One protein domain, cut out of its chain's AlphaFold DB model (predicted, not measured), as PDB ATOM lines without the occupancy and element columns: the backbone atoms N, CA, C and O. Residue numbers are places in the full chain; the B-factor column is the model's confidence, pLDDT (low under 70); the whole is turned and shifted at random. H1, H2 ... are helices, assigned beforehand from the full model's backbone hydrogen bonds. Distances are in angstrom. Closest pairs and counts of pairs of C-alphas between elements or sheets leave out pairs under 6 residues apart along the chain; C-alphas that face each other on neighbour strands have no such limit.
ATOM      1  N   LEU A 521      82.080 -20.118 -21.712       73.44
ATOM      2  CA  LEU A 521      83.037 -20.479 -20.670       73.44
ATOM      3  C   LEU A 521      83.511 -21.920 -20.905       73.44
ATOM      4  O   LEU A 521      82.674 -22.775 -21.215       73.44
ATOM      5  N   PRO A 522      84.822 -22.198 -20.793       81.56
ATOM      6  CA  PRO A 522      85.293 -23.571 -20.765       81.56
ATOM      7  C   PRO A 522      84.663 -24.285 -19.563       81.56
ATOM      8  O   PRO A 522      84.389 -23.670 -18.530       81.56
ATOM      9  N   LEU A 523      84.405 -25.581 -19.724       83.00
ATOM     10  CA  LEU A 523      83.671 -26.383 -18.745       83.00
ATOM     11  C   LEU A 523      84.341 -26.354 -17.360       83.00
ATOM     12  O   LEU A 523      83.645 -26.305 -16.352       83.00
ATOM     13  N   ASP A 524      85.670 -26.271 -17.332       84.12
ATOM     14  CA  ASP A 524      86.467 -26.184 -16.106       84.12
ATOM     15  C   ASP A 524      86.282 -24.846 -15.367       84.12
ATOM     16  O   ASP A 524      86.188 -24.818 -14.143       84.12
ATOM     17  N   GLU A 525      86.176 -23.721 -16.087       81.94
ATOM     18  CA  GLU A 525      85.881 -22.421 -15.456       81.94
ATOM     19  C   GLU A 525      84.446 -22.386 -14.916       81.94
ATOM     20  O   GLU A 525      84.188 -21.780 -13.878       81.94
ATOM     21  N   LEU A 526      83.508 -23.046 -15.606       86.56
ATOM     22  CA  LEU A 526      82.133 -23.177 -15.131       86.56
ATOM     23  C   LEU A 526      82.049 -24.067 -13.882       86.56
ATOM     24  O   LEU A 526      81.342 -23.714 -12.941       86.56
ATOM     25  N   HIS A 527      82.791 -25.176 -13.855       92.75
ATOM     26  CA  HIS A 527      82.901 -26.059 -12.693       92.75
ATOM     27  C   HIS A 527      83.467 -25.314 -11.483       92.75
ATOM     28  O   HIS A 527      82.804 -25.259 -10.451       92.75
ATOM     29  N   ASN A 528      84.611 -24.638 -11.634       86.62
ATOM     30  CA  ASN A 528      85.224 -23.855 -10.555       86.62
ATOM     31  C   ASN A 528      84.291 -22.754 -10.032       86.62
ATOM     32  O   ASN A 528      84.164 -22.564  -8.825       86.62
ATOM     33  N   TYR A 529      83.577 -22.069 -10.925       85.25
ATOM     34  CA  TYR A 529      82.591 -21.068 -10.526       85.25
ATOM     35  C   TYR A 529      81.442 -21.659  -9.705       85.25
ATOM     36  O   TYR A 529      80.978 -21.067  -8.727       85.25
ATOM     37  N   LEU A 530      80.960 -22.835 -10.097       91.69
ATOM     38  CA  LEU A 530      79.897 -23.518  -9.373       91.69
ATOM     39  C   LEU A 530      80.394 -24.093  -8.038       91.69
ATOM     40  O   LEU A 530      79.639 -24.059  -7.069       91.69
ATOM     41  N   ILE A 531      81.667 -24.495  -7.941       93.38
ATOM     42  CA  ILE A 531      82.316 -24.829  -6.663       93.38
ATOM     43  C   ILE A 531      82.327 -23.619  -5.733       93.38
ATOM     44  O   ILE A 531      81.970 -23.748  -4.564       93.38
ATOM     45  N   GLU A 532      82.740 -22.450  -6.222       88.94
ATOM     46  CA  GLU A 532      82.837 -21.236  -5.400       88.94
ATOM     47  C   GLU A 532      81.464 -20.709  -4.965       88.94
ATOM     48  O   GLU A 532      81.327 -20.145  -3.882       88.94
ATOM     49  N   SER A 533      80.433 -20.922  -5.788       89.25
ATOM     50  CA  SER A 533      79.058 -20.493  -5.507       89.25
ATOM     51  C   SER A 533      78.198 -21.541  -4.792       89.25
ATOM     52  O   SER A 533      77.032 -21.266  -4.488       89.25
ATOM     53  N   LYS A 534      78.743 -22.726  -4.481       93.69
ATOM     54  CA  LYS A 534      77.996 -23.773  -3.777       93.69
ATOM     55  C   LYS A 534      77.627 -23.328  -2.352       93.69
ATOM     56  O   LYS A 534      78.399 -22.625  -1.694       93.69
ATOM     57  N   PRO A 535      76.461 -23.743  -1.827       91.81
ATOM     58  CA  PRO A 535      76.085 -23.433  -0.454       91.81
ATOM     59  C   PRO A 535      77.099 -24.025   0.531       91.81
ATOM     60  O   PRO A 535      77.611 -25.126   0.333       91.81
ATOM     61  N   SER A 536      77.359 -23.320   1.633       92.00
ATOM     62  CA  SER A 536      78.340 -23.727   2.654       92.00
ATOM     63  C   SER A 536      78.039 -25.077   3.314       92.00
ATOM     64  O   SER A 536      78.927 -25.679   3.909       92.00
ATOM     65  N   THR A 537      76.801 -25.560   3.207       96.31
ATOM     66  CA  THR A 537      76.364 -26.870   3.703       96.31
ATOM     67  C   THR A 537      76.778 -28.033   2.806       96.31
ATOM     68  O   THR A 537      76.714 -29.167   3.260       96.31
ATOM     69  N   MET A 538      77.150 -27.769   1.551       97.12
ATOM     70  CA  MET A 538      77.536 -28.793   0.582       97.12
ATOM     71  C   MET A 538      79.048 -28.983   0.624       97.12
ATOM     72  O   MET A 538      79.813 -28.024   0.462       97.12
ATOM     73  N   THR A 539      79.499 -30.210   0.845       97.31
ATOM     74  CA  THR A 539      80.926 -30.541   0.788       97.31
ATOM     75  C   THR A 539      81.441 -30.471  -0.654       97.31
ATOM     76  O   THR A 539      80.668 -30.373  -1.605       97.31
ATOM     77  N   ILE A 540      82.764 -30.418  -0.833       95.81
ATOM     78  CA  ILE A 540      83.363 -30.389  -2.181       95.81
ATOM     79  C   ILE A 540      83.095 -31.719  -2.903       95.81
ATOM     80  O   ILE A 540      82.730 -31.706  -4.068       95.81
ATOM     81  N   GLU A 541      83.172 -32.840  -2.180       97.06
ATOM     82  CA  GLU A 541      82.905 -34.186  -2.705       97.06
ATOM     83  C   GLU A 541      81.455 -34.331  -3.193       97.06
ATOM     84  O   GLU A 541      81.226 -34.735  -4.328       97.06
ATOM     85  N   GLU A 542      80.473 -33.896  -2.391       96.81
ATOM     86  CA  GLU A 542      79.060 -33.896  -2.804       96.81
ATOM     87  C   GLU A 542      78.817 -33.019  -4.037       96.81
ATOM     88  O   GLU A 542      77.957 -33.325  -4.865       96.81
ATOM     89  N   PHE A 543      79.543 -31.902  -4.153       97.00
ATOM     90  CA  PHE A 543      79.444 -31.030  -5.317       97.00
ATOM     91  C   PHE A 543      80.016 -31.694  -6.568       97.00
ATOM     92  O   PHE A 543      79.385 -31.621  -7.620       97.00
ATOM     93  N   ASP A 544      81.169 -32.350  -6.468       95.25
ATOM     94  CA  ASP A 544      81.769 -33.054  -7.600       95.25
ATOM     95  C   ASP A 544      80.892 -34.223  -8.057       95.25
ATOM     96  O   ASP A 544      80.711 -34.417  -9.258       95.25
ATOM     97  N   ASP A 545      80.268 -34.947  -7.127       95.62
ATOM     98  CA  ASP A 545      79.290 -35.985  -7.453       95.62
ATOM     99  C   ASP A 545      78.069 -35.404  -8.180       95.62
ATOM    100  O   ASP A 545      77.681 -35.905  -9.238       95.62
ATOM    101  N   PHE A 546      77.509 -34.301  -7.672       95.69
ATOM    102  CA  PHE A 546      76.411 -33.590  -8.331       95.69
ATOM    103  C   PHE A 546      76.807 -33.085  -9.723       95.69
ATOM    104  O   PHE A 546      76.034 -33.207 -10.670       95.69
ATOM    105  N   TRP A 547      78.007 -32.523  -9.863       95.19
ATOM    106  CA  TRP A 547      78.512 -32.022 -11.134       95.19
ATOM    107  C   TRP A 547      78.706 -33.150 -12.143       95.19
ATOM    108  O   TRP A 547      78.300 -33.018 -13.294       95.19
ATOM    109  N   ASN A 548      79.258 -34.284 -11.716       92.88
ATOM    110  CA  ASN A 548      79.403 -35.463 -12.559       92.88
ATOM    111  C   ASN A 548      78.041 -36.045 -12.958       92.88
ATOM    112  O   ASN A 548      77.869 -36.449 -14.108       92.88
ATOM    113  N   GLU A 549      77.056 -36.056 -12.054       93.25
ATOM    114  CA  GLU A 549      75.686 -36.467 -12.374       93.25
ATOM    115  C   GLU A 549      75.024 -35.492 -13.357       93.25
ATOM    116  O   GLU A 549      74.391 -35.930 -14.314       93.25
ATOM    117  N   PHE A 550      75.218 -34.184 -13.175       91.81
ATOM    118  CA  PHE A 550      74.755 -33.140 -14.089       91.81
ATOM    119  C   PHE A 550      75.371 -33.304 -15.483       91.81
ATOM    120  O   PHE A 550      74.645 -33.344 -16.476       91.81
ATOM    121  N   LEU A 551      76.694 -33.482 -15.561       91.31
ATOM    122  CA  LEU A 551      77.392 -33.740 -16.818       91.31
ATOM    123  C   LEU A 551      76.886 -35.019 -17.481       91.31
ATOM    124  O   LEU A 551      76.644 -35.037 -18.681       91.31
ATOM    125  N   LYS A 552      76.682 -36.084 -16.709       88.19
ATOM    126  CA  LYS A 552      76.192 -37.350 -17.243       88.19
ATOM    127  C   LYS A 552      74.761 -37.225 -17.764       88.19
ATOM    128  O   LYS A 552      74.488 -37.634 -18.880       88.19
ATOM    129  N   LYS A 553      73.860 -36.628 -16.989       88.25
ATOM    130  CA  LYS A 553      72.425 -36.591 -17.282       88.25
ATOM    131  C   LYS A 553      72.057 -35.616 -18.395       88.25
ATOM    132  O   LYS A 553      71.228 -35.948 -19.234       88.25
ATOM    133  N   ASP A 554      72.666 -34.433 -18.402       79.31
ATOM    134  CA  ASP A 554      72.312 -33.385 -19.362       79.31
ATOM    135  C   ASP A 554      73.152 -33.454 -20.646       79.31
ATOM    136  O   ASP A 554      72.783 -32.845 -21.653       79.31
ATOM    137  N   PHE A 555      74.252 -34.222 -20.645       76.69
ATOM    138  CA  PHE A 555      75.073 -34.444 -21.837       76.69
ATOM    139  C   PHE A 555      75.022 -35.871 -22.404       76.69
ATOM    140  O   PHE A 555      75.547 -36.058 -23.494       76.69
ATOM    141  N   GLU A 556      74.343 -36.848 -21.781       65.12
ATOM    142  CA  GLU A 556      74.130 -38.190 -22.377       65.12
ATOM    143  C   GLU A 556      73.343 -38.142 -23.704       65.12
ATOM    144  O   GLU A 556      73.539 -39.003 -24.562       65.12
ATOM    145  N   ASP A 557      72.517 -37.112 -23.921       57.56
ATOM    146  CA  ASP A 557      71.768 -36.922 -25.175       57.56
ATOM    147  C   ASP A 557      72.592 -36.251 -26.292       57.56
ATOM    148  O   ASP A 557      72.159 -36.180 -27.448       57.56
ATOM    149  N   PHE A 558      73.791 -35.757 -25.979       57.91
ATOM    150  CA  PHE A 558      74.725 -35.230 -26.963       57.91
ATOM    151  C   PHE A 558      75.878 -36.228 -27.083       57.91
ATOM    152  O   PHE A 558      76.638 -36.393 -26.138       57.91
ATOM    153  N   GLU A 559      76.051 -36.880 -28.240       44.81
ATOM    154  CA  GLU A 559      77.280 -37.638 -28.536       44.81
ATOM    155  C   GLU A 559      78.474 -36.671 -28.504       44.81
ATOM    156  O   GLU A 559      78.842 -36.038 -29.497       44.81
ATOM    157  N   ILE A 560      79.039 -36.495 -27.316       53.84
ATOM    158  CA  ILE A 560      80.265 -35.768 -27.067       53.84
ATOM    159  C   ILE A 560      81.290 -36.845 -26.755       53.84
ATOM    160  O   ILE A 560      81.297 -37.413 -25.665       53.84
ATOM    161  N   ASP A 561      82.154 -37.132 -27.726       45.56
ATOM    162  CA  ASP A 561      83.351 -37.938 -27.496       45.56
ATOM    163  C   ASP A 561      84.280 -37.142 -26.568       45.56
ATOM    164  O   ASP A 561      85.058 -36.279 -26.994       45.56
ATOM    165  N   TYR A 562      84.130 -37.381 -25.267       48.78
ATOM    166  CA  TYR A 562      84.966 -36.814 -24.221       48.78
ATOM    167  C   TYR A 562      85.977 -37.865 -23.777       48.78
ATOM    168  O   TYR A 562      85.634 -38.879 -23.164       48.78
ATOM    169  N   ASN A 563      87.252 -37.633 -24.083       49.88
ATOM    170  CA  ASN A 563      88.309 -38.525 -23.642       49.88
ATOM    171  C   ASN A 563      88.685 -38.185 -22.193       49.88
ATOM    172  O   ASN A 563      89.465 -37.267 -21.935       49.88
ATOM    173  N   LEU A 564      88.134 -38.948 -21.240       50.31
ATOM    174  CA  LEU A 564      88.393 -38.777 -19.804       50.31
ATOM    175  C   LEU A 564      89.885 -38.830 -19.433       50.31
ATOM    176  O   LEU A 564      90.268 -38.292 -18.398       50.31
ATOM    177  N   SER A 565      90.725 -39.456 -20.262       47.50
ATOM    178  CA  SER A 565      92.161 -39.585 -19.998       47.50
ATOM    179  C   SER A 565      92.950 -38.326 -20.377       47.50
ATOM    180  O   SER A 565      93.954 -38.014 -19.741       47.50
ATOM    181  N   THR A 566      92.501 -37.578 -21.392       61.06
ATOM    182  CA  THR A 566      93.219 -36.392 -21.895       61.06
ATOM    183  C   THR A 566      92.575 -35.066 -21.498       61.06
ATOM    184  O   THR A 566      93.218 -34.034 -21.652       61.06
ATOM    185  N   LYS A 567      91.338 -35.076 -20.973       56.25
ATOM    186  CA  LYS A 567      90.537 -33.868 -20.672       56.25
ATOM    187  C   LYS A 567      90.380 -32.913 -21.871       56.25
ATOM    188  O   LYS A 567      90.146 -31.722 -21.692       56.25
ATOM    189  N   GLU A 568      90.482 -33.420 -23.099       43.47
ATOM    190  CA  GLU A 568      90.291 -32.624 -24.314       43.47
ATOM    191  C   GLU A 568      88.972 -32.980 -25.012       43.47
ATOM    192  O   GLU A 568      88.589 -34.147 -25.121       43.47
ATOM    193  N   LEU A 569      88.273 -31.949 -25.498       49.97
ATOM    194  CA  LEU A 569      86.991 -32.061 -26.193       49.97
ATOM    195  C   LEU A 569      87.230 -32.284 -27.698       49.97
ATOM    196  O   LEU A 569      87.681 -31.372 -28.390       49.97
ATOM    197  N   ILE A 570      86.923 -33.478 -28.214       50.50
ATOM    198  CA  ILE A 570      87.397 -33.911 -29.544       50.50
ATOM    199  C   ILE A 570      86.527 -33.372 -30.701       50.50
ATOM    200  O   ILE A 570      87.058 -33.085 -31.772       50.50
ATOM    201  N   SER A 571      85.221 -33.133 -30.513       40.44
ATOM    202  CA  SER A 571      84.406 -32.251 -31.375       40.44
ATOM    203  C   SER A 571      83.012 -32.018 -30.774       40.44
ATOM    204  O   SER A 571      82.558 -32.804 -29.949       40.44
ATOM    205  N   HIS A 572      82.305 -30.957 -31.187       43.69
ATOM    206  CA  HIS A 572      80.918 -30.726 -30.766       43.69
ATOM    207  C   HIS A 572      80.056 -30.151 -31.909       43.69
ATOM    208  O   HIS A 572      80.502 -29.284 -32.666       43.69
ATOM    209  N   LYS A 573      78.784 -30.570 -31.977       42.47
ATOM    210  CA  LYS A 573      77.726 -29.967 -32.808       42.47
ATOM    211  C   LYS A 573      76.491 -29.677 -31.936       42.47
ATOM    212  O   LYS A 573      75.542 -30.446 -31.936       42.47
ATOM    213  N   ILE A 574      76.502 -28.585 -31.164       43.88
ATOM    214  CA  ILE A 574      75.375 -28.178 -30.295       43.88
ATOM    215  C   ILE A 574      74.423 -27.274 -31.098       43.88
ATOM    216  O   ILE A 574      74.883 -26.294 -31.699       43.88
TER     217      ILE A 574
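What this domain is: This is residues 521 to 574 of the 603 residues of an uncharacterized protein of [Candida] inconspicua (UniProt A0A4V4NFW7). A helical hairpin makes the ordered half: the longer helix H2 and the shorter H1 open from their link as a V, and an unnamed tail, residues 556 to 574, loops beyond the open end. The 54 printed residues hold two named helices, H1 then H2, and no named strand; the class is all helix. The whole is only just loose, close to compact, with a radius of gyration of the C-alphas of 12.5 A, and elongated, spanning 36 by 22 by 19 A.

Where its parts are: H2, residues 540 to 555, runs 21.7 A from C-alpha 540 at (83.363, -30.389, -2.181) to C-alpha 555 at (75.073, -34.444, -21.837). H1, residues 523 to 533, is 15.2 A long and begins at C-alpha 523 at (83.671, -26.383, -18.745).

How they stand to each other: H2, with residues 540 to 547 alone, only just touches H1, with 3 pairs of C-alphas within 8 A; the closest C-alphas, of Ile 531 and Phe 543, are 7.0 A apart. This hairpin's helices run opposite ways at a steep tilt of 44 degrees. In H1 and H2 every O i to N i+4 pair is within hydrogen-bond range. Residues 562 to 563 pair antiparallel with 568 to 569.

The domain as a whole: The C-alphas farthest apart, of Thr 537 and Lys 573, are 36.7 A apart. The printed part has no cut, and the link from H1 to H2 is short. Residues 552 to 557, of which 552 to 555 belong to H2, stand free. Residues 556 to 574 have pLDDT under 70.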